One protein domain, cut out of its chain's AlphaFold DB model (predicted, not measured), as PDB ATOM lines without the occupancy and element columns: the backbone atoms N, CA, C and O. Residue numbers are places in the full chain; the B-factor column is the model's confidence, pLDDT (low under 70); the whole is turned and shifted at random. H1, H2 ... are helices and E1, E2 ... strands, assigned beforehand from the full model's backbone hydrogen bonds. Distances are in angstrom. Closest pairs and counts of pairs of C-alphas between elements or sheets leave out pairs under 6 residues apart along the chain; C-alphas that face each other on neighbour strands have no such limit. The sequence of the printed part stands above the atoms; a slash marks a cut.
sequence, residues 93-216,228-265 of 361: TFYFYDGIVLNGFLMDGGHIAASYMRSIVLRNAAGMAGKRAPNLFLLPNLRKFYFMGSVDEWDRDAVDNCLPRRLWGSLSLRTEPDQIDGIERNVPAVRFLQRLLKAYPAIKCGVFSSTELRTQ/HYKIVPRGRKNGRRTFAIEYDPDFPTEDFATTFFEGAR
ATOM      1  N   THR A  93     -31.332 -13.669 -75.499       87.06
ATOM      2  CA  THR A  93     -30.459 -12.635 -76.032       87.06
ATOM      3  C   THR A  93     -29.443 -13.274 -76.965       87.06
ATOM      4  O   THR A  93     -28.678 -14.146 -76.565       87.06
ATOM      5  N   PHE A  94     -29.413 -12.852 -78.224       88.88
ATOM      6  CA  PHE A  94     -28.486 -13.422 -79.198       88.88
ATOM      7  C   PHE A  94     -27.226 -12.592 -79.290       88.88
ATOM      8  O   PHE A  94     -27.281 -11.389 -79.545       88.88
ATOM      9  N   TYR A  95     -26.097 -13.261 -79.114       86.75
ATOM     10  CA  TYR A  95     -24.794 -12.646 -79.233       86.75
ATOM     11  C   TYR A  95     -24.219 -12.877 -80.628       86.75
ATOM     12  O   TYR A  95     -24.072 -14.017 -81.080       86.75
ATOM     13  N   PHE A  96     -23.853 -11.780 -81.283       85.88
ATOM     14  CA  PHE A  96     -23.175 -11.775 -82.571       85.88
ATOM     15  C   PHE A  96     -21.821 -11.090 -82.440       85.88
ATOM     16  O   PHE A  96     -21.666 -10.090 -81.736       85.88
ATOM     17  N   TYR A  97     -20.835 -11.627 -83.153       81.25
ATOM     18  CA  TYR A  97     -19.486 -11.077 -83.140       81.25
ATOM     19  C   TYR A  97     -19.448  -9.674 -83.754       81.25
ATOM     20  O   TYR A  97     -18.905  -8.741 -83.174       81.25
ATOM     21  N   ASP A  98     -20.071  -9.507 -84.914       83.06
ATOM     22  CA  ASP A  98     -20.149  -8.224 -85.593       83.06
ATOM     23  C   ASP A  98     -21.423  -8.107 -86.439       83.06
ATOM     24  O   ASP A  98     -22.241  -9.031 -86.538       83.06
ATOM     25  N   GLY A  99     -21.601  -6.935 -87.047       85.06
ATOM     26  CA  GLY A  99     -22.715  -6.646 -87.937       85.06
ATOM     27  C   GLY A  99     -22.718  -7.466 -89.225       85.06
ATOM     28  O   GLY A  99     -23.790  -7.677 -89.788       85.06
ATOM     29  N   ILE A 100     -21.562  -7.953 -89.688       85.62
ATOM     30  CA  ILE A 100     -21.465  -8.812 -90.877       85.62
ATOM     31  C   ILE A 100     -22.078 -10.171 -90.557       85.62
ATOM     32  O   ILE A 100     -22.912 -10.656 -91.318       85.62
ATOM     33  N   VAL A 101     -21.718 -10.748 -89.412       85.31
ATOM     34  CA  VAL A 101     -22.242 -12.032 -88.943       85.31
ATOM     35  C   VAL A 101     -23.739 -11.941 -88.662       85.31
ATOM     36  O   VAL A 101     -24.494 -12.813 -89.095       85.31
ATOM     37  N   LEU A 102     -24.188 -10.870 -87.997       89.81
ATOM     38  CA  LEU A 102     -25.618 -10.614 -87.824       89.81
ATOM     39  C   LEU A 102     -26.322 -10.540 -89.182       89.81
ATOM     40  O   LEU A 102     -27.345 -11.187 -89.378       89.81
ATOM     41  N   ASN A 103     -25.776  -9.787 -90.136       89.62
ATOM     42  CA  ASN A 103     -26.395  -9.663 -91.447       89.62
ATOM     43  C   ASN A 103     -26.434 -10.992 -92.217       89.62
ATOM     44  O   ASN A 103     -27.452 -11.284 -92.836       89.62
ATOM     45  N   GLY A 104     -25.371 -11.798 -92.153       87.94
ATOM     46  CA  GLY A 104     -25.348 -13.146 -92.727       87.94
ATOM     47  C   GLY A 104     -26.462 -14.013 -92.145       87.94
ATOM     48  O   GLY A 104     -27.294 -14.521 -92.887       87.94
ATOM     49  N   PHE A 105     -26.587 -14.054 -90.814       88.38
ATOM     50  CA  PHE A 105     -27.675 -14.774 -90.147       88.38
ATOM     51  C   PHE A 105     -29.067 -14.322 -90.615       88.38
ATOM     52  O   PHE A 105     -29.937 -15.153 -90.873       88.38
ATOM     53  N   LEU A 106     -29.283 -13.010 -90.747       89.75
ATOM     54  CA  LEU A 106     -30.560 -12.466 -91.207       89.75
ATOM     55  C   LEU A 106     -30.873 -12.863 -92.661       89.75
ATOM     56  O   LEU A 106     -32.033 -13.116 -92.981       89.75
ATOM     57  N   MET A 107     -29.855 -12.937 -93.523       88.00
ATOM     58  CA  MET A 107     -30.010 -13.211 -94.954       88.00
ATOM     59  C   MET A 107     -30.070 -14.703 -95.298       88.00
ATOM     60  O   MET A 107     -30.864 -15.087 -96.155       88.00
ATOM     61  N   ASP A 108     -29.312 -15.556 -94.609       84.75
ATOM     62  CA  ASP A 108     -29.109 -16.973 -94.963       84.75
ATOM     63  C   ASP A 108     -30.280 -17.896 -94.560       84.75
ATOM     64  O   ASP A 108     -30.125 -19.101 -94.374       84.75
ATOM     65  N   GLY A 109     -31.489 -17.349 -94.416       70.00
ATOM     66  CA  GLY A 109     -32.687 -18.111 -94.045       70.00
ATOM     67  C   GLY A 109     -33.088 -17.977 -92.578       70.00
ATOM     68  O   GLY A 109     -34.115 -18.522 -92.176       70.00
ATOM     69  N   GLY A 110     -32.367 -17.171 -91.796       76.88
ATOM     70  CA  GLY A 110     -32.744 -16.828 -90.430       76.88
ATOM     71  C   GLY A 110     -33.975 -15.925 -90.315       76.88
ATOM     72  O   GLY A 110     -34.325 -15.585 -89.201       76.88
ATOM     73  N   HIS A 111     -34.661 -15.536 -91.396       85.50
ATOM     74  CA  HIS A 111     -35.772 -14.568 -91.358       85.50
ATOM     75  C   HIS A 111     -36.931 -14.965 -90.421       85.50
ATOM     76  O   HIS A 111     -37.414 -14.126 -89.660       85.50
ATOM     77  N   ILE A 112     -37.355 -16.237 -90.416       90.00
ATOM     78  CA  ILE A 112     -38.411 -16.707 -89.499       90.00
ATOM     79  C   ILE A 112     -37.923 -16.589 -88.053       90.00
ATOM     80  O   ILE A 112     -38.611 -16.025 -87.207       90.00
ATOM     81  N   ALA A 113     -36.709 -17.061 -87.776       90.62
ATOM     82  CA  ALA A 113     -36.089 -16.963 -86.459       90.62
ATOM     83  C   ALA A 113     -35.903 -15.501 -86.010       90.62
ATOM     84  O   ALA A 113     -36.270 -15.134 -84.897       90.62
ATOM     85  N   ALA A 114     -35.413 -14.653 -86.912       91.81
ATOM     86  CA  ALA A 114     -35.198 -13.226 -86.733       91.81
ATOM     87  C   ALA A 114     -36.496 -12.501 -86.382       91.81
ATOM     88  O   ALA A 114     -36.499 -11.634 -85.509       91.81
ATOM     89  N   SER A 115     -37.620 -12.924 -86.967       93.94
ATOM     90  CA  SER A 115     -38.926 -12.366 -86.629       93.94
ATOM     91  C   SER A 115     -39.284 -12.533 -85.153       93.94
ATOM     92  O   SER A 115     -39.967 -11.674 -84.606       93.94
ATOM     93  N   TYR A 116     -38.780 -13.567 -84.475       95.25
ATOM     94  CA  TYR A 116     -39.010 -13.776 -83.048       95.25
ATOM     95  C   TYR A 116     -37.989 -13.066 -82.157       95.25
ATOM     96  O   TYR A 116     -38.280 -12.861 -80.982       95.25
ATOM     97  N   MET A 117     -36.831 -12.656 -82.683       94.50
ATOM     98  CA  MET A 117     -35.747 -12.082 -81.886       94.50
ATOM     99  C   MET A 117     -36.139 -10.755 -81.239       94.50
ATOM    100  O   MET A 117     -36.509  -9.792 -81.910       94.50
ATOM    101  N   ARG A 118     -35.999 -10.695 -79.909       95.56
ATOM    102  CA  ARG A 118     -36.307  -9.492 -79.115       95.56
ATOM    103  C   ARG A 118     -35.073  -8.797 -78.558       95.56
ATOM    104  O   ARG A 118     -35.137  -7.591 -78.324       95.56
ATOM    105  N   SER A 119     -33.980  -9.528 -78.355       93.44
ATOM    106  CA  SER A 119     -32.774  -9.023 -77.697       93.44
ATOM    107  C   SER A 119     -31.525  -9.455 -78.458       93.44
ATOM    108  O   SER A 119     -31.318 -10.643 -78.698       93.44
ATOM    109  N   ILE A 120     -30.683  -8.492 -78.825       92.88
ATOM    110  CA  ILE A 120     -29.415  -8.731 -79.524       92.88
ATOM    111  C   ILE A 120     -28.282  -8.042 -78.770       92.88
ATOM    112  O   ILE A 120     -28.442  -6.917 -78.304       92.88
ATOM    113  N   VAL A 121     -27.134  -8.710 -78.684       88.62
ATOM    114  CA  VAL A 121     -25.858  -8.144 -78.239       88.62
ATOM    115  C   VAL A 121     -24.855  -8.276 -79.382       88.62
ATOM    116  O   VAL A 121     -24.695  -9.354 -79.952       88.62
ATOM    117  N   LEU A 122     -24.162  -7.189 -79.706       87.12
ATOM    118  CA  LEU A 122     -23.052  -7.177 -80.654       87.12
ATOM    119  C   LEU A 122     -21.731  -6.927 -79.941       87.12
ATOM    120  O   LEU A 122     -21.608  -5.934 -79.228       87.12
ATOM    121  N   ARG A 123     -20.718  -7.762 -80.196       81.31
ATOM    122  CA  ARG A 123     -19.348  -7.507 -79.712       81.31
ATOM    123  C   ARG A 123     -18.706  -6.313 -80.406       81.31
ATOM    124  O   ARG A 123     -17.951  -5.570 -79.799       81.31
ATOM    125  N   ASN A 124     -18.953  -6.168 -81.702       75.50
ATOM    126  CA  ASN A 124     -18.336  -5.143 -82.526       75.50
ATOM    127  C   ASN A 124     -19.378  -4.530 -83.470       75.50
ATOM    128  O   ASN A 124     -20.182  -5.233 -84.079       75.50
ATOM    129  N   ALA A 125     -19.354  -3.208 -83.629       72.75
ATOM    130  CA  ALA A 125     -20.186  -2.518 -84.614       72.75
ATOM    131  C   ALA A 125     -19.589  -2.528 -86.035       72.75
ATOM    132  O   ALA A 125     -20.106  -1.857 -86.936       72.75
ATOM    133  N   ALA A 126     -18.504  -3.267 -86.267       74.88
ATOM    134  CA  ALA A 126     -18.000  -3.540 -87.604       74.88
ATOM    135  C   ALA A 126     -19.128  -4.090 -88.495       74.88
ATOM    136  O   ALA A 126     -19.959  -4.883 -88.061       74.88
ATOM    137  N   GLY A 127     -19.210  -3.614 -89.739       73.88
ATOM    138  CA  GLY A 127     -20.277  -3.997 -90.672       73.88
ATOM    139  C   GLY A 127     -21.634  -3.317 -90.449       73.88
ATOM    140  O   GLY A 127     -22.514  -3.456 -91.288       73.88
ATOM    141  N   MET A 128     -21.814  -2.517 -89.393       74.69
ATOM    142  CA  MET A 128     -23.108  -1.877 -89.096       74.69
ATOM    143  C   MET A 128     -23.423  -0.652 -89.966       74.69
ATOM    144  O   MET A 128     -24.559  -0.171 -89.985       74.69
ATOM    145  N   ALA A 129     -22.439  -0.137 -90.708       69.69
ATOM    146  CA  ALA A 129     -22.605   1.003 -91.603       69.69
ATOM    147  C   ALA A 129     -22.338   0.656 -93.072       69.69
ATOM    148  O   ALA A 129     -21.652  -0.303 -93.414       69.69
ATOM    149  N   GLY A 130     -22.872   1.500 -93.957       71.69
ATOM    150  CA  GLY A 130     -22.703   1.374 -95.404       71.69
ATOM    151  C   GLY A 130     -23.699   0.412 -96.053       71.69
ATOM    152  O   GLY A 130     -24.804   0.215 -95.545       71.69
ATOM    153  N   LYS A 131     -23.314  -0.152 -97.207       67.56
ATOM    154  CA  LYS A 131     -24.127  -1.104 -97.994       67.56
ATOM    155  C   LYS A 131     -24.299  -2.469 -97.312       67.56
ATOM    156  O   LYS A 131     -25.182  -3.219 -97.694       67.56
ATOM    157  N   ARG A 132     -23.448  -2.779 -96.328       64.88
ATOM    158  CA  ARG A 132     -23.469  -4.031 -95.553       64.88
ATOM    159  C   ARG A 132     -24.198  -3.902 -94.215       64.88
ATOM    160  O   ARG A 132     -24.140  -4.831 -93.420       64.88
ATOM    161  N   ALA A 133     -24.853  -2.762 -93.973       68.56
ATOM    162  CA  ALA A 133     -25.642  -2.567 -92.766       68.56
ATOM    163  C   ALA A 133     -26.665  -3.708 -92.637       68.56
ATOM    164  O   ALA A 133     -27.268  -4.078 -93.649       68.56
ATOM    165  N   PRO A 134     -26.863  -4.253 -91.427       72.75
ATOM    166  CA  PRO A 134     -27.754  -5.379 -91.242       72.75
ATOM    167  C   PRO A 134     -29.158  -5.040 -91.726       72.75
ATOM    168  O   PRO A 134     -29.638  -3.914 -91.551       72.75
ATOM    169  N   ASN A 135     -29.816  -6.037 -92.313       85.00
ATOM    170  CA  ASN A 135     -31.203  -5.976 -92.759       85.00
ATOM    171  C   ASN A 135     -32.156  -5.932 -91.555       85.00
ATOM    172  O   ASN A 135     -32.927  -6.852 -91.308       85.00
ATOM    173  N   LEU A 136     -32.083  -4.846 -90.778       85.69
ATOM    174  CA  LEU A 136     -32.783  -4.702 -89.507       85.69
ATOM    175  C   LEU A 136     -34.289  -4.884 -89.646       85.69
ATOM    176  O   LEU A 136     -34.892  -5.373 -88.712       85.69
ATOM    177  N   PHE A 137     -34.879  -4.560 -90.802       87.44
ATOM    178  CA  PHE A 137     -36.306  -4.767 -91.070       87.44
ATOM    179  C   PHE A 137     -36.760  -6.230 -90.903       87.44
ATOM    180  O   PHE A 137     -37.948  -6.473 -90.718       87.44
ATOM    181  N   LEU A 138     -35.830  -7.192 -90.927       90.50
ATOM    182  CA  LEU A 138     -36.079  -8.608 -90.640       90.50
ATOM    183  C   LEU A 138     -36.218  -8.915 -89.138       90.50
ATOM    184  O   LEU A 138     -36.473 -10.058 -88.771       90.50
ATOM    185  N   LEU A 139     -36.080  -7.911 -88.269       93.50
ATOM    186  CA  LEU A 139     -36.211  -8.010 -86.814       93.50
ATOM    187  C   LEU A 139     -37.421  -7.196 -86.305       93.50
ATOM    188  O   LEU A 139     -37.260  -6.297 -85.480       93.50
ATOM    189  N   PRO A 140     -38.656  -7.443 -86.786       93.94
ATOM    190  CA  PRO A 140     -39.838  -6.643 -86.444       93.94
ATOM    191  C   PRO A 140     -40.137  -6.578 -84.940       93.94
ATOM    192  O   PRO A 140     -40.705  -5.595 -84.474       93.94
ATOM    193  N   ASN A 141     -39.734  -7.595 -84.175       94.94
ATOM    194  CA  ASN A 141     -39.990  -7.698 -82.739       94.94
ATOM    195  C   ASN A 141     -38.800  -7.282 -81.863       94.94
ATOM    196  O   ASN A 141     -38.810  -7.543 -80.658       94.94
ATOM    197  N   LEU A 142     -37.787  -6.631 -82.438       95.12
ATOM    198  CA  LEU A 142     -36.607  -6.198 -81.702       95.12
ATOM    199  C   LEU A 142     -36.971  -5.159 -80.632       95.12
ATOM    200  O   LEU A 142     -37.530  -4.104 -80.923       95.12
ATOM    201  N   ARG A 143     -36.628  -5.455 -79.375       94.50
ATOM    202  CA  ARG A 143     -36.903  -4.604 -78.204       94.50
ATOM    203  C   ARG A 143     -35.641  -4.094 -77.532       94.50
ATOM    204  O   ARG A 143     -35.671  -3.011 -76.955       94.50
ATOM    205  N   LYS A 144     -34.566  -4.879 -77.559       93.06
ATOM    206  CA  LYS A 144     -33.305  -4.602 -76.871       93.06
ATOM    207  C   LYS A 144     -32.138  -4.794 -77.832       93.06
ATOM    208  O   LYS A 144     -32.059  -5.819 -78.512       93.06
ATOM    209  N   PHE A 145     -31.230  -3.828 -77.868       91.94
ATOM    210  CA  PHE A 145     -30.031  -3.895 -78.692       91.94
ATOM    211  C   PHE A 145     -28.828  -3.359 -77.932       91.94
ATOM    212  O   PHE A 145     -28.774  -2.183 -77.573       91.94
ATOM    213  N   TYR A 146     -27.859  -4.229 -77.694       88.94
ATOM    214  CA  TYR A 146     -26.698  -3.924 -76.882       88.94
ATOM    215  C   TYR A 146     -25.415  -4.000 -77.696       88.94
ATOM    216  O   TYR A 146     -25.282  -4.823 -78.603       88.94
ATOM    217  N   PHE A 147     -24.449  -3.171 -77.325       84.12
ATOM    218  CA  PHE A 147     -23.088  -3.212 -77.848       84.12
ATOM    219  C   PHE A 147     -22.129  -3.531 -76.707       84.12
ATOM    220  O   PHE A 147     -22.245  -2.933 -75.641       84.12
ATOM    221  N   MET A 148     -21.169  -4.422 -76.924       76.81
ATOM    222  CA  MET A 148     -20.035  -4.581 -76.018       76.81
ATOM    223  C   MET A 148     -18.833  -3.818 -76.546       76.81
ATOM    224  O   MET A 148     -18.587  -3.774 -77.749       76.81
ATOM    225  N   GLY A 149     -18.059  -3.242 -75.634       62.25
ATOM    226  CA  GLY A 149     -16.689  -2.850 -75.925       62.25
ATOM    227  C   GLY A 149     -15.828  -4.061 -76.294       62.25
ATOM    228  O   GLY A 149     -15.779  -5.023 -75.537       62.25
ATOM    229  N   SER A 150     -15.133  -4.040 -77.434       49.38
ATOM    230  CA  SER A 150     -14.051  -4.994 -77.716       49.38
ATOM    231  C   SER A 150     -12.904  -4.800 -76.721       49.38
ATOM    232  O   SER A 150     -12.431  -3.676 -76.585       49.38
ATOM    233  N   VAL A 151     -12.461  -5.887 -76.076       41.41
ATOM    234  CA  VAL A 151     -11.346  -5.951 -75.102       41.41
ATOM    235  C   VAL A 151      -9.968  -5.969 -75.785       41.41
ATOM    236  O   VAL A 151      -8.989  -5.505 -75.215       41.41
ATOM    237  N   ASP A 152      -9.886  -6.397 -77.049       39.19
ATOM    238  CA  ASP A 152      -8.603  -6.623 -77.748       39.19
ATOM    239  C   ASP A 152      -7.897  -5.315 -78.196       39.19
ATOM    240  O   ASP A 152      -6.918  -5.349 -78.934       39.19
ATOM    241  N   GLU A 153      -8.391  -4.151 -77.761       39.84
ATOM    242  CA  GLU A 153      -7.848  -2.813 -78.066       39.84
ATOM    243  C   GLU A 153      -7.565  -1.977 -76.803       39.84
ATOM    244  O   GLU A 153      -7.464  -0.754 -76.877       39.84
ATOM    245  N   TRP A 154      -7.453  -2.620 -75.636       41.16
ATOM    246  CA  TRP A 154      -7.279  -1.968 -74.330       41.16
ATOM    247  C   TRP A 154      -5.797  -1.824 -73.966       41.16
ATOM    248  O   TRP A 154      -5.348  -2.261 -72.908       41.16
ATOM    249  N   ASP A 155      -5.027  -1.215 -74.867       34.59
ATOM    250  CA  ASP A 155      -3.703  -0.692 -74.525       34.59
ATOM    251  C   ASP A 155      -3.861   0.486 -73.540       34.59
ATOM    252  O   ASP A 155      -4.882   1.179 -73.557       34.59
ATOM    253  N   ARG A 156      -2.888   0.729 -72.656       34.25
ATOM    254  CA  ARG A 156      -2.985   1.774 -71.608       34.25
ATOM    255  C   ARG A 156      -3.210   3.177 -72.192       34.25
ATOM    256  O   ARG A 156      -3.923   3.966 -71.578       34.25
ATOM    257  N   ASP A 157      -2.717   3.435 -73.403       37.47
ATOM    258  CA  ASP A 157      -2.939   4.682 -74.158       37.47
ATOM    259  C   ASP A 157      -4.322   4.736 -74.854       37.47
ATOM    260  O   ASP A 157      -4.724   5.744 -75.440       37.47
ATOM    261  N   ALA A 158      -5.085   3.642 -74.796       36.56
ATOM    262  CA  ALA A 158      -6.406   3.474 -75.392       36.56
ATOM    263  C   ALA A 158      -7.560   3.494 -74.373       36.56
ATOM    264  O   ALA A 158      -8.716   3.443 -74.791       36.56
ATOM    265  N   VAL A 159      -7.293   3.693 -73.075       35.50
ATOM    266  CA  VAL A 159      -8.329   4.149 -72.118       35.50
ATOM    267  C   VAL A 159      -8.868   5.513 -72.548       35.50
ATOM    268  O   VAL A 159     -10.061   5.791 -72.455       35.50
ATOM    269  N   ASP A 160      -8.014   6.319 -73.170       33.94
ATOM    270  CA  ASP A 160      -8.453   7.485 -73.909       33.94
ATOM    271  C   ASP A 160      -9.329   7.083 -75.110       33.94
ATOM    272  O   ASP A 160     -10.360   7.687 -75.332       33.94
ATOM    273  N   ASN A 161      -9.043   6.002 -75.835       33.34
ATOM    274  CA  ASN A 161      -9.728   5.563 -77.064       33.34
ATOM    275  C   ASN A 161     -10.775   4.438 -76.908       33.34
ATOM    276  O   ASN A 161     -10.987   3.668 -77.848       33.34
ATOM    277  N   CYS A 162     -11.475   4.379 -75.770       34.16
ATOM    278  CA  CYS A 162     -12.533   3.397 -75.495       34.16
ATOM    279  C   CYS A 162     -13.600   3.328 -76.612       34.16
ATOM    280  O   CYS A 162     -13.798   4.277 -77.367       34.16
ATOM    281  N   LEU A 163     -14.384   2.246 -76.695       38.19
ATOM    282  CA  LEU A 163     -15.487   2.113 -77.667       38.19
ATOM    283  C   LEU A 163     -16.487   3.291 -77.740       38.19
ATOM    284  O   LEU A 163     -16.986   3.544 -78.841       38.19
ATOM    285  N   PRO A 164     -16.759   4.052 -76.659       40.56
ATOM    286  CA  PRO A 164     -17.416   5.352 -76.756       40.56
ATOM    287  C   PRO A 164     -16.709   6.292 -77.751       40.56
ATOM    288  O   PRO A 164     -17.368   6.845 -78.617       40.56
ATOM    289  N   ARG A 165     -15.372   6.369 -77.789       38.50
ATOM    290  CA  ARG A 165     -14.625   7.137 -78.804       38.50
ATOM    291  C   ARG A 165     -14.765   6.631 -80.238       38.50
ATOM    292  O   ARG A 165     -14.833   7.443 -81.159       38.50
ATOM    293  N   ARG A 166     -14.814   5.318 -80.476       38.16
ATOM    294  CA  ARG A 166     -14.928   4.763 -81.846       38.16
ATOM    295  C   ARG A 166     -16.353   4.750 -82.390       38.16
ATOM    296  O   ARG A 166     -16.548   4.921 -83.593       38.16
ATOM    297  N   LEU A 167     -17.347   4.571 -81.522       40.16
ATOM    298  CA  LEU A 167     -18.763   4.671 -81.877       40.16
ATOM    299  C   LEU A 167     -19.272   6.132 -81.841       40.16
ATOM    300  O   LEU A 167     -20.255   6.427 -82.523       40.16
ATOM    301  N   TRP A 168     -18.600   7.056 -81.131       41.75
ATOM    302  CA  TRP A 168     -19.124   8.410 -80.864       41.75
ATOM    303  C   TRP A 168     -18.117   9.569 -81.030       41.75
ATOM    304  O   TRP A 168     -18.507  10.722 -80.882       41.75
ATOM    305  N   GLY A 169     -16.864   9.323 -81.437       36.56
ATOM    306  CA  GLY A 169     -15.811  10.353 -81.460       36.56
ATOM    307  C   GLY A 169     -15.279  10.655 -80.054       36.56
ATOM    308  O   GLY A 169     -15.835  10.173 -79.080       36.56
ATOM    309  N   SER A 170     -14.177  11.404 -79.938       34.62
ATOM    310  CA  SER A 170     -13.444  11.627 -78.680       34.62
ATOM    311  C   SER A 170     -14.300  12.074 -77.483       34.62
ATOM    312  O   SER A 170     -14.399  13.265 -77.223       34.62
ATOM    313  N   LEU A 171     -14.854  11.131 -76.715       37.00
ATOM    314  CA  LEU A 171     -15.276  11.356 -75.339       37.00
ATOM    315  C   LEU A 171     -14.015  11.412 -74.479       37.00
ATOM    316  O   LEU A 171     -13.326  10.411 -74.285       37.00
ATOM    317  N   SER A 172     -13.667  12.600 -74.013       36.09
ATOM    318  CA  SER A 172     -12.951  12.737 -72.751       36.09
ATOM    319  C   SER A 172     -13.989  12.423 -71.675       36.09
ATOM    320  O   SER A 172     -14.997  13.118 -71.621       36.09
ATOM    321  N   LEU A 173     -13.803  11.364 -70.886       35.94
ATOM    322  CA  LEU A 173     -14.649  11.081 -69.721       35.94
ATOM    323  C   LEU A 173     -14.443  12.215 -68.706       35.94
ATOM    324  O   LEU A 173     -13.559  12.141 -67.858       35.94
ATOM    325  N   ARG A 174     -15.187  13.311 -68.858       34.00
ATOM    326  CA  ARG A 174     -15.295  14.358 -67.844       34.00
ATOM    327  C   ARG A 174     -16.445  14.004 -66.907       34.00
ATOM    328  O   ARG A 174     -17.366  13.281 -67.265       34.00
ATOM    329  N   THR A 175     -16.344  14.494 -65.684       34.28
ATOM    330  CA  THR A 175     -17.195  14.215 -64.521       34.28
ATOM    331  C   THR A 175     -18.634  14.749 -64.616       34.28
ATOM    332  O   THR A 175     -19.371  14.654 -63.638       34.28
ATOM    333  N   GLU A 176     -19.072  15.273 -65.765       33.47
ATOM    334  CA  GLU A 176     -20.413  15.838 -65.948       33.47
ATOM    335  C   GLU A 176     -21.275  15.005 -66.921       33.47
ATOM    336  O   GLU A 176     -20.749  14.357 -67.827       33.47
ATOM    337  N   PRO A 177     -22.614  14.977 -66.746       35.41
ATOM    338  CA  PRO A 177     -23.536  14.301 -67.658       35.41
ATOM    339  C   PRO A 177     -23.594  15.035 -69.008       35.41
ATOM    340  O   PRO A 177     -24.436  15.903 -69.237       35.41
ATOM    341  N   ASP A 178     -22.683  14.682 -69.912       50.53
ATOM    342  CA  ASP A 178     -22.507  15.352 -71.199       50.53
ATOM    343  C   ASP A 178     -23.702  15.154 -72.151       50.53
ATOM    344  O   ASP A 178     -24.087  14.041 -72.532       50.53
ATOM    345  N   GLN A 179     -24.249  16.269 -72.639       41.69
ATOM    346  CA  GLN A 179     -25.008  16.281 -73.887       41.69
ATOM    347  C   GLN A 179     -24.044  16.086 -75.063       41.69
ATOM    348  O   GLN A 179     -23.124  16.872 -75.277       41.69
ATOM    349  N   ILE A 180     -24.278  15.055 -75.878       43.56
ATOM    350  CA  ILE A 180     -23.441  14.764 -77.046       43.56
ATOM    351  C   ILE A 180     -23.853  15.680 -78.194       43.56
ATOM    352  O   ILE A 180     -24.680  15.340 -79.046       43.56
ATOM    353  N   ASP A 181     -23.232  16.849 -78.237       42.16
ATOM    354  CA  ASP A 181     -23.276  17.748 -79.382       42.16
ATOM    355  C   ASP A 181     -22.251  17.316 -80.435       42.16
ATOM    356  O   ASP A 181     -21.232  17.954 -80.681       42.16
ATOM    357  N   GLY A 182     -22.533  16.182 -81.079       39.62
ATOM    358  CA  GLY A 182     -21.720  15.630 -82.160       39.62
ATOM    359  C   GLY A 182     -21.842  16.442 -83.451       39.62
ATOM    360  O   GLY A 182     -22.507  16.022 -84.403       39.62
ATOM    361  N   ILE A 183     -21.190  17.600 -83.501       37.09
ATOM    362  CA  ILE A 183     -20.880  18.299 -84.745       37.09
ATOM    363  C   ILE A 183     -19.584  17.657 -85.286       37.09
ATOM    364  O   ILE A 183     -18.525  17.763 -84.688       37.09
ATOM    365  N   GLU A 184     -19.706  16.928 -86.403       41.28
ATOM    366  CA  GLU A 184     -18.624  16.652 -87.378       41.28
ATOM    367  C   GLU A 184     -17.716  15.406 -87.320       41.28
ATOM    368  O   GLU A 184     -16.653  15.405 -87.940       41.28
ATOM    369  N   ARG A 185     -18.157  14.244 -86.815       44.09
ATOM    370  CA  ARG A 185     -17.549  12.974 -87.287       44.09
ATOM    371  C   ARG A 185     -18.576  11.989 -87.824       44.09
ATOM    372  O   ARG A 185     -19.658  11.805 -87.278       44.09
ATOM    373  N   ASN A 186     -18.228  11.373 -88.955       49.91
ATOM    374  CA  ASN A 186     -18.992  10.353 -89.673       49.91
ATOM    375  C   ASN A 186     -19.010   9.040 -88.887       49.91
ATOM    376  O   ASN A 186     -18.541   8.018 -89.379       49.91
ATOM    377  N   VAL A 187     -19.500   9.058 -87.649       57.00
ATOM    378  CA  VAL A 187     -19.355   7.889 -86.795       57.00
ATOM    379  C   VAL A 187     -20.374   6.825 -87.212       57.00
ATOM    380  O   VAL A 187     -21.585   7.082 -87.164       57.00
ATOM    381  N   PRO A 188     -19.919   5.642 -87.678       62.28
ATOM    382  CA  PRO A 188     -20.786   4.574 -88.180       62.28
ATOM    383  C   PRO A 188     -21.932   4.217 -87.232       62.28
ATOM    384  O   PRO A 188     -23.055   3.979 -87.680       62.28
ATOM    385  N   ALA A 189     -21.663   4.250 -85.925       66.38
ATOM    386  CA  ALA A 189     -22.623   3.895 -84.892       66.38
ATOM    387  C   ALA A 189     -23.769   4.892 -84.772       66.38
ATOM    388  O   ALA A 189     -24.914   4.474 -84.690       66.38
ATOM    389  N   VAL A 190     -23.499   6.200 -84.824       68.56
ATOM    390  CA  VAL A 190     -24.551   7.224 -84.734       68.56
ATOM    391  C   VAL A 190     -25.511   7.090 -85.913       68.56
ATOM    392  O   VAL A 190     -26.725   7.061 -85.726       68.56
ATOM    393  N   ARG A 191     -24.987   6.921 -87.137       74.19
ATOM    394  CA  ARG A 191     -25.824   6.667 -88.325       74.19
ATOM    395  C   ARG A 191     -26.632   5.377 -88.184       74.19
ATOM    396  O   ARG A 191     -27.796   5.343 -88.585       74.19
ATOM    397  N   PHE A 192     -26.027   4.328 -87.635       81.50
ATOM    398  CA  PHE A 192     -26.720   3.076 -87.360       81.50
ATOM    399  C   PHE A 192     -27.837   3.260 -86.324       81.50
ATOM    400  O   PHE A 192     -28.977   2.921 -86.617       81.50
ATOM    401  N   LEU A 193     -27.557   3.866 -85.169       80.19
ATOM    402  CA  LEU A 193     -28.527   4.151 -84.110       80.19
ATOM    403  C   LEU A 193     -29.679   5.023 -84.617       80.19
ATOM    404  O   LEU A 193     -30.836   4.775 -84.291       80.19
ATOM    405  N   GLN A 194     -29.390   6.007 -85.472       82.19
ATOM    406  CA  GLN A 194     -30.415   6.815 -86.132       82.19
ATOM    407  C   GLN A 194     -31.327   5.964 -87.022       82.19
ATOM    408  O   GLN A 194     -32.543   6.144 -86.985       82.19
ATOM    409  N   ARG A 195     -30.769   5.033 -87.810       83.94
ATOM    410  CA  ARG A 195     -31.557   4.089 -88.623       83.94
ATOM    411  C   ARG A 195     -32.350   3.122 -87.747       83.94
ATOM    412  O   ARG A 195     -33.537   2.933 -87.998       83.94
ATOM    413  N   LEU A 196     -31.722   2.574 -86.709       84.94
ATOM    414  CA  LEU A 196     -32.320   1.644 -85.759       84.94
ATOM    415  C   LEU A 196     -33.516   2.285 -85.050       84.94
ATOM    416  O   LEU A 196     -34.609   1.754 -85.141       84.94
ATOM    417  N   LEU A 197     -33.365   3.469 -84.453       84.81
ATOM    418  CA  LEU A 197     -34.471   4.182 -83.799       84.81
ATOM    419  C   LEU A 197     -35.484   4.792 -84.771       84.81
ATOM    420  O   LEU A 197     -36.558   5.232 -84.354       84.81
ATOM    421  N   LYS A 198     -35.138   4.928 -86.055       84.81
ATOM    422  CA  LYS A 198     -36.120   5.275 -87.086       84.81
ATOM    423  C   LYS A 198     -37.019   4.074 -87.376       84.81
ATOM    424  O   LYS A 198     -38.220   4.266 -87.511       84.81
ATOM    425  N   ALA A 199     -36.443   2.875 -87.460       84.00
ATOM    426  CA  ALA A 199     -37.180   1.632 -87.671       84.00
ATOM    427  C   ALA A 199     -37.927   1.167 -86.406       84.00
ATOM    428  O   ALA A 199     -39.053   0.696 -86.501       84.00
ATOM    429  N   TYR A 200     -37.333   1.370 -85.228       88.69
ATOM    430  CA  TYR A 200     -37.831   0.909 -83.931       88.69
ATOM    431  C   TYR A 200     -37.810   2.051 -82.909       88.69
ATOM    432  O   TYR A 200     -36.877   2.156 -82.116       88.69
ATOM    433  N   PRO A 201     -38.822   2.934 -82.891       86.56
ATOM    434  CA  PRO A 201     -38.834   4.080 -81.981       86.56
ATOM    435  C   PRO A 201     -38.812   3.706 -80.491       86.56
ATOM    436  O   PRO A 201     -38.304   4.477 -79.686       86.56
ATOM    437  N   ALA A 202     -39.345   2.533 -80.135       89.06
ATOM    438  CA  ALA A 202     -39.450   2.046 -78.759       89.06
ATOM    439  C   ALA A 202     -38.288   1.131 -78.323       89.06
ATOM    440  O   ALA A 202     -38.345   0.540 -77.243       89.06
ATOM    441  N   ILE A 203     -37.263   0.952 -79.163       91.75
ATOM    442  CA  ILE A 203     -36.149   0.055 -78.843       91.75
ATOM    443  C   ILE A 203     -35.313   0.607 -77.687       91.75
ATOM    444  O   ILE A 203     -34.968   1.788 -77.647       91.75
ATOM    445  N   LYS A 204     -34.955  -0.276 -76.755       91.00
ATOM    446  CA  LYS A 204     -33.979   0.007 -75.706       91.00
ATOM    447  C   LYS A 204     -32.590  -0.304 -76.243       91.00
ATOM    448  O   LYS A 204     -32.315  -1.439 -76.633       91.00
ATOM    449  N   CYS A 205     -31.726   0.699 -76.250       88.25
ATOM    450  CA  CYS A 205     -30.338   0.551 -76.659       88.25
ATOM    451  C   CYS A 205     -29.423   0.744 -75.455       88.25
ATOM    452  O   CYS A 205     -29.654   1.648 -74.652       88.25
ATOM    453  N   GLY A 206     -28.380  -0.074 -75.360       86.38
ATOM    454  CA  GLY A 206     -27.397   0.035 -74.289       86.38
ATOM    455  C   GLY A 206     -25.986  -0.306 -74.743       86.38
ATOM    456  O   GLY A 206     -25.776  -0.921 -75.792       86.38
ATOM    457  N   VAL A 207     -25.012   0.116 -73.951       82.56
ATOM    458  CA  VAL A 207     -23.594  -0.176 -74.143       82.56
ATOM    459  C   VAL A 207     -23.066  -0.803 -72.867       82.56
ATOM    460  O   VAL A 207     -23.289  -0.285 -71.777       82.56
ATOM    461  N   PHE A 208     -22.347  -1.906 -73.019       78.38
ATOM    462  CA  PHE A 208     -21.585  -2.521 -71.950       78.38
ATOM    463  C   PHE A 208     -20.122  -2.104 -72.045       78.38
ATOM    464  O   PHE A 208     -19.500  -2.218 -73.108       78.38
ATOM    465  N   SER A 209     -19.576  -1.660 -70.920       75.12
ATOM    466  CA  SER A 209     -18.148  -1.426 -70.725       75.12
ATOM    467  C   SER A 209     -17.631  -2.390 -69.667       75.12
ATOM    468  O   SER A 209     -18.248  -2.515 -68.617       75.12
ATOM    469  N   SER A 210     -16.521  -3.078 -69.920       68.44
ATOM    470  CA  SER A 210     -15.923  -4.013 -68.962       68.44
ATOM    471  C   SER A 210     -14.520  -3.557 -68.598       68.44
ATOM    472  O   SER A 210     -13.673  -3.542 -69.475       68.44
ATOM    473  N   THR A 211     -14.244  -3.225 -67.342       68.69
ATOM    474  CA  THR A 211     -12.907  -2.791 -66.910       68.69
ATOM    475  C   THR A 211     -12.215  -3.895 -66.129       68.69
ATOM    476  O   THR A 211     -12.781  -4.405 -65.165       68.69
ATOM    477  N   GLU A 212     -10.995  -4.263 -66.524       69.06
ATOM    478  CA  GLU A 212     -10.161  -5.169 -65.732       69.06
ATOM    479  C   GLU A 212      -9.802  -4.504 -64.399       69.06
ATOM    480  O   GLU A 212      -9.274  -3.389 -64.356       69.06
ATOM    481  N   LEU A 213     -10.106  -5.187 -63.298       67.88
ATOM    482  CA  LEU A 213      -9.746  -4.712 -61.973       67.88
ATOM    483  C   LEU A 213      -8.261  -4.978 -61.746       67.88
ATOM    484  O   LEU A 213      -7.732  -6.018 -62.141       67.88
ATOM    485  N   ARG A 214      -7.579  -4.054 -61.076       67.31
ATOM    486  CA  ARG A 214      -6.185  -4.242 -60.665       67.31
ATOM    487  C   ARG A 214      -6.119  -4.666 -59.205       67.31
ATOM    488  O   ARG A 214      -6.966  -4.290 -58.397       67.31
ATOM    489  N   THR A 215      -5.113  -5.460 -58.863       72.38
ATOM    490  CA  THR A 215      -4.769  -5.745 -57.467       72.38
ATOM    491  C   THR A 215      -4.336  -4.456 -56.762       72.38
ATOM    492  O   THR A 215      -4.007  -3.461 -57.408       72.38
ATOM    493  N   GLN A 216      -4.246  -4.484 -55.429       70.62
ATOM    494  CA  GLN A 216      -3.699  -3.363 -54.646       70.62
ATOM    495  C   GLN A 216      -2.269  -2.973 -55.074       70.62
ATOM    496  O   GLN A 216      -1.865  -1.831 -54.916       70.62
ATOM    497  N   HIS A 228     -23.142  -0.985 -67.317       84.88
ATOM    498  CA  HIS A 228     -24.165  -0.783 -68.328       84.88
ATOM    499  C   HIS A 228     -24.501   0.701 -68.452       84.88
ATOM    500  O   HIS A 228     -24.654   1.418 -67.464       84.88
ATOM    501  N   TYR A 229     -24.634   1.150 -69.694       79.94
ATOM    502  CA  TYR A 229     -25.072   2.494 -70.011       79.94
ATOM    503  C   TYR A 229     -26.250   2.449 -70.977       79.94
ATOM    504  O   TYR A 229     -26.167   1.824 -72.037       79.94
ATOM    505  N   LYS A 230     -27.327   3.165 -70.660       85.69
ATOM    506  CA  LYS A 230     -28.475   3.339 -71.553       85.69
ATOM    507  C   LYS A 230     -28.188   4.435 -72.582       85.69
ATOM    508  O   LYS A 230     -27.612   5.476 -72.274       85.69
ATOM    509  N   ILE A 231     -28.628   4.212 -73.817       81.81
ATOM    510  CA  ILE A 231     -28.585   5.214 -74.884       81.81
ATOM    511  C   ILE A 231     -29.933   5.938 -74.915       81.81
ATOM    512  O   ILE A 231     -30.948   5.357 -75.304       81.81
ATOM    513  N   VAL A 232     -29.938   7.215 -74.537       82.50
ATOM    514  CA  VAL A 232     -31.148   8.038 -74.423       82.50
ATOM    515  C   VAL A 232     -31.233   9.027 -75.588       82.50
ATOM    516  O   VAL A 232     -30.310   9.816 -75.792       82.50
ATOM    517  N   PRO A 233     -32.317   9.041 -76.382       82.19
ATOM    518  CA  PRO A 233     -32.499  10.052 -77.419       82.19
ATOM    519  C   PRO A 233     -32.779  11.429 -76.790       82.19
ATOM    520  O   PRO A 233     -33.709  11.573 -76.003       82.19
ATOM    521  N   ARG A 234     -32.016  12.463 -77.171       85.00
ATOM    522  CA  ARG A 234     -32.130  13.838 -76.629       85.00
ATOM    523  C   ARG A 234     -32.813  14.831 -77.585       85.00
ATOM    524  O   ARG A 234     -32.683  16.039 -77.439       85.00
ATOM    525  N   GLY A 235     -33.572  14.330 -78.561       83.50
ATOM    526  CA  GLY A 235     -34.302  15.156 -79.528       83.50
ATOM    527  C   GLY A 235     -33.553  15.328 -80.850       83.50
ATOM    528  O   GLY A 235     -32.994  14.363 -81.379       83.50
ATOM    529  N   ARG A 236     -33.614  16.529 -81.444       81.88
ATOM    530  CA  ARG A 236     -32.935  16.851 -82.709       81.88
ATOM    531  C   ARG A 236     -32.161  18.164 -82.602       81.88
ATOM    532  O   ARG A 236     -32.734  19.163 -82.187       81.88
ATOM    533  N   LYS A 237     -30.918  18.183 -83.089       77.94
ATOM    534  CA  LYS A 237     -30.110  19.391 -83.311       77.94
ATOM    535  C   LYS A 237     -29.733  19.466 -84.787       77.94
ATOM    536  O   LYS A 237     -29.278  18.475 -85.357       77.94
ATOM    537  N   ASN A 238     -29.981  20.603 -85.439       83.12
ATOM    538  CA  ASN A 238     -29.727  20.800 -86.878       83.12
ATOM    539  C   ASN A 238     -30.350  19.695 -87.761       83.12
ATOM    540  O   ASN A 238     -29.712  19.142 -88.656       83.12
ATOM    541  N   GLY A 239     -31.588  19.291 -87.444       79.12
ATOM    542  CA  GLY A 239     -32.312  18.227 -88.152       79.12
ATOM    543  C   GLY A 239     -31.809  16.797 -87.896       79.12
ATOM    544  O   GLY A 239     -32.425  15.843 -88.370       79.12
ATOM    545  N   ARG A 240     -30.736  16.611 -87.116       73.62
ATOM    546  CA  ARG A 240     -30.160  15.301 -86.777       73.62
ATOM    547  C   ARG A 240     -30.578  14.880 -85.374       73.62
ATOM    548  O   ARG A 240     -30.572  15.704 -84.466       73.62
ATOM    549  N   ARG A 241     -30.935  13.602 -85.180       74.81
ATOM    550  CA  ARG A 241     -31.196  13.071 -83.829       74.81
ATOM    551  C   ARG A 241     -29.898  13.026 -83.027       74.81
ATOM    552  O   ARG A 241     -28.901  12.509 -83.542       74.81
ATOM    553  N   THR A 242     -29.956  13.530 -81.801       75.94
ATOM    554  CA  THR A 242     -28.877  13.500 -80.810       75.94
ATOM    555  C   THR A 242     -29.174  12.455 -79.739       75.94
ATOM    556  O   THR A 242     -30.319  12.032 -79.545       75.94
ATOM    557  N   PHE A 243     -28.122  12.004 -79.069       78.56
ATOM    558  CA  PHE A 243     -28.154  10.895 -78.125       78.56
ATOM    559  C   PHE A 243     -27.340  11.277 -76.895       78.56
ATOM    560  O   PHE A 243     -26.372  12.008 -77.029       78.56
ATOM    561  N   ALA A 244     -27.706  10.777 -75.725       74.25
ATOM    562  CA  ALA A 244     -26.873  10.786 -74.533       74.25
ATOM    563  C   ALA A 244     -26.606   9.343 -74.111       74.25
ATOM    564  O   ALA A 244     -27.392   8.440 -74.418       74.25
ATOM    565  N   ILE A 245     -25.491   9.141 -73.424       74.38
ATOM    566  CA  ILE A 245     -25.182   7.893 -72.740       74.38
ATOM    567  C   ILE A 245     -25.334   8.190 -71.256       74.38
ATOM    568  O   ILE A 245     -24.726   9.124 -70.749       74.38
ATOM    569  N   GLU A 246     -26.163   7.418 -70.576       80.81
ATOM    570  CA  GLU A 246     -26.400   7.578 -69.146       80.81
ATOM    571  C   GLU A 246     -26.053   6.265 -68.458       80.81
ATOM    572  O   GLU A 246     -26.440   5.197 -68.936       80.81
ATOM    573  N   TYR A 247     -25.307   6.339 -67.359       80.94
ATOM    574  CA  TYR A 247     -25.043   5.171 -66.529       80.94
ATOM    575  C   TYR A 247     -26.361   4.630 -65.958       80.94
ATOM    576  O   TYR A 247     -27.254   5.403 -65.602       80.94
ATOM    577  N   ASP A 248     -26.503   3.309 -65.953       83.62
ATOM    578  CA  ASP A 248     -27.726   2.610 -65.561       83.62
ATOM    579  C   ASP A 248     -27.404   1.618 -64.432       83.62
ATOM    580  O   ASP A 248     -27.130   0.447 -64.716       83.62
ATOM    581  N   PRO A 249     -27.377   2.086 -63.167       79.38
ATOM    582  CA  PRO A 249     -27.031   1.250 -62.014       79.38
ATOM    583  C   PRO A 249     -28.087   0.171 -61.745       79.38
ATOM    584  O   PRO A 249     -27.773  -0.892 -61.225       79.38
ATOM    585  N   ASP A 250     -29.331   0.412 -62.163       84.38
ATOM    586  CA  ASP A 250     -30.446  -0.520 -61.977       84.38
ATOM    587  C   ASP A 250     -30.414  -1.686 -62.977       84.38
ATOM    588  O   ASP A 250     -31.244  -2.601 -62.919       84.38
ATOM    589  N   PHE A 251     -29.485  -1.670 -63.939       82.00
ATOM    590  CA  PHE A 251     -29.338  -2.779 -64.865       82.00
ATOM    591  C   PHE A 251     -28.826  -4.016 -64.113       82.00
ATOM    592  O   PHE A 251     -27.796  -3.921 -63.441       82.00
ATOM    593  N   PRO A 252     -29.467  -5.198 -64.263       82.25
ATOM    594  CA  PRO A 252     -29.086  -6.423 -63.560       82.25
ATOM    595  C   PRO A 252     -27.794  -6.999 -64.154       82.25
ATOM    596  O   PRO A 252     -27.778  -7.978 -64.904       82.25
ATOM    597  N   THR A 253     -26.690  -6.322 -63.864       75.44
ATOM    598  CA  THR A 253     -25.386  -6.555 -64.474       75.44
ATOM    599  C   THR A 253     -24.810  -7.890 -64.025       75.44
ATOM    600  O   THR A 253     -24.150  -8.555 -64.815       75.44
ATOM    601  N   GLU A 254     -25.121  -8.332 -62.808       71.12
ATOM    602  CA  GLU A 254     -24.749  -9.651 -62.294       71.12
ATOM    603  C   GLU A 254     -25.448 -10.785 -63.043       71.12
ATOM    604  O   GLU A 254     -24.784 -11.696 -63.535       71.12
ATOM    605  N   ASP A 255     -26.769 -10.709 -63.212       69.19
ATOM    606  CA  ASP A 255     -27.523 -11.695 -63.995       69.19
ATOM    607  C   ASP A 255     -27.024 -11.724 -65.441       69.19
ATOM    608  O   ASP A 255     -26.848 -12.782 -66.049       69.19
ATOM    609  N   PHE A 256     -26.730 -10.550 -66.002       72.31
ATOM    610  CA  PHE A 256     -26.161 -10.462 -67.336       72.31
ATOM    611  C   PHE A 256     -24.758 -11.075 -67.395       72.31
ATOM    612  O   PHE A 256     -24.481 -11.857 -68.299       72.31
ATOM    613  N   ALA A 257     -23.881 -10.766 -66.440       67.25
ATOM    614  CA  ALA A 257     -22.503 -11.239 -66.412       67.25
ATOM    615  C   ALA A 257     -22.411 -12.745 -66.144       67.25
ATOM    616  O   ALA A 257     -21.654 -13.421 -66.830       67.25
ATOM    617  N   THR A 258     -23.211 -13.290 -65.226       63.94
ATOM    618  CA  THR A 258     -23.315 -14.744 -65.007       63.94
ATOM    619  C   THR A 258     -23.773 -15.467 -66.270       63.94
ATOM    620  O   THR A 258     -23.255 -16.534 -66.592       63.94
ATOM    621  N   THR A 259     -24.689 -14.857 -67.026       60.25
ATOM    622  CA  THR A 259     -25.153 -15.391 -68.307       60.25
ATOM    623  C   THR A 259     -24.102 -15.251 -69.419       60.25
ATOM    624  O   THR A 259     -23.993 -16.117 -70.286       60.25
ATOM    625  N   PHE A 260     -23.343 -14.150 -69.439       60.28
ATOM    626  CA  PHE A 260     -22.401 -13.820 -70.517       60.28
ATOM    627  C   PHE A 260     -21.053 -14.529 -70.346       60.28
ATOM    628  O   PHE A 260     -20.433 -14.967 -71.315       60.28
ATOM    629  N   PHE A 261     -20.613 -14.655 -69.102       58.53
ATOM    630  CA  PHE A 261     -19.313 -15.159 -68.703       58.53
ATOM    631  C   PHE A 261     -19.494 -16.381 -67.803       58.53
ATOM    632  O   PHE A 261     -19.041 -16.356 -66.665       58.53
ATOM    633  N   GLU A 262     -20.163 -17.444 -68.266       41.81
ATOM    634  CA  GLU A 262     -20.287 -18.698 -67.500       41.81
ATOM    635  C   GLU A 262     -18.906 -19.133 -66.948       41.81
ATOM    636  O   GLU A 262     -18.045 -19.610 -67.691       41.81
ATOM    637  N   GLY A 263     -18.688 -18.922 -65.641       37.56
ATOM    638  CA  GLY A 263     -17.411 -19.138 -64.941       37.56
ATOM    639  C   GLY A 263     -16.818 -17.902 -64.241       37.56
ATOM    640  O   GLY A 263     -16.051 -18.061 -63.294       37.56
ATOM    641  N   ALA A 264     -17.198 -16.686 -64.631       35.75
ATOM    642  CA  ALA A 264     -16.879 -15.464 -63.905       35.75
ATOM    643  C   ALA A 264     -17.988 -15.190 -62.887       35.75
ATOM    644  O   ALA A 264     -19.145 -14.998 -63.254       35.75
ATOM    645  N   ARG A 265     -17.655 -15.191 -61.595       36.03
ATOM    646  CA  ARG A 265     -18.557 -14.649 -60.575       36.03
ATOM    647  C   ARG A 265     -18.508 -13.123 -60.694       36.03
ATOM    648  O   ARG A 265     -17.438 -12.571 -60.429       36.03
TER     649      ARG A 265
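What this domain is: This is residues 93 to 216 and 228 to 265 of the 361 residues of the protein "Mannan endo-1-6-alpha-mannosidase" of Venturia nashicola (UniProt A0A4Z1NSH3). A strongly twisted six-stranded sheet forms a wall, with H1, H3 and H4 along one face and the long hairpin E5 and E6 at one edge. H2 is off the sheet beyond H1, and H5 only grazes it. The printed part has 162 residues, with named elements in the order E1 H1 H2 E2 E3 H3 H4 E4 E5 E6 H5. The sheet is mixed, ordered E1 E2 E3 E4 E5 E6, with its first four strands parallel; the class is mixed, helices and strands. The whole is compact, with a radius of gyration of the C-alphas of 16.1 A and spans of 50 by 47 by 28 A.

Where its parts are: E1, residues 93 to 96, begins at C-alpha 93 (-30.459, -12.635, -76.032). H1 is residues 99 to 107, 12.1 A long, H2 111 to 116, E2 119 to 122 and E3 144 to 148, 13.3 A. H3 is residues 163 to 168. H4, residues 188 to 199, is 16.7 A long. E4, residues 204 to 214, is 31.9 A long from C-alpha 204 (-33.979, 0.007, -75.706). E5, residues 228 to 237, measures 25.8 A, and E6, residues 240 to 247, 23.2 A. H5, residues 253 to 260, ends at C-alpha 260 (-22.401, -13.820, -70.517).

How they stand to each other: E1 and E2 are parallel, with N 96 and O 121 2.9 A apart. E2 and E3 are parallel, with N 122 and O 146 at 2.8 A. E3 and E4 are parallel, with N 208 and O 147 at 2.8 A. E4 and E5 are antiparallel, with N 207 and O 229 at 2.8 A. E5 and E6 form an antiparallel hairpin, with N 232 and O 244 at 2.8 A. E1, H1 H2, E2 and E3, H3 H4, E4 are strand-helix-strand units, parallel neighbour strands joined through helices, each with a right-handed crossover. H3 lies over E4, 8.9 A high. H4 stands at the sheet's level, height 2.4 A; its closest C-alphas with E6 are Gln 194 and Arg 241, 6.7 A. H3 and H4 touch, closest at the C-alphas of Leu 167 and Ala 189, 5.0 A, through residues 188 to 190 of H4 alone. In H1, H3, H4 and H5 every O i to N i+4 pair is within hydrogen-bond range; in H2, 1 of 2.

The domain as a whole: The C-alphas farthest apart, of Gly 109 and Gln 216, are 51.1 A apart. Residues 217 to 227 are not printed, and C-alphas 216 and 228 are 24.8 A apart across this cut. The links E2 to E3, E3 to H3 and H3 to H4 are long. Mean pLDDT of the printed part is 70.1; 61 residues are under 70, among them 149 to 190.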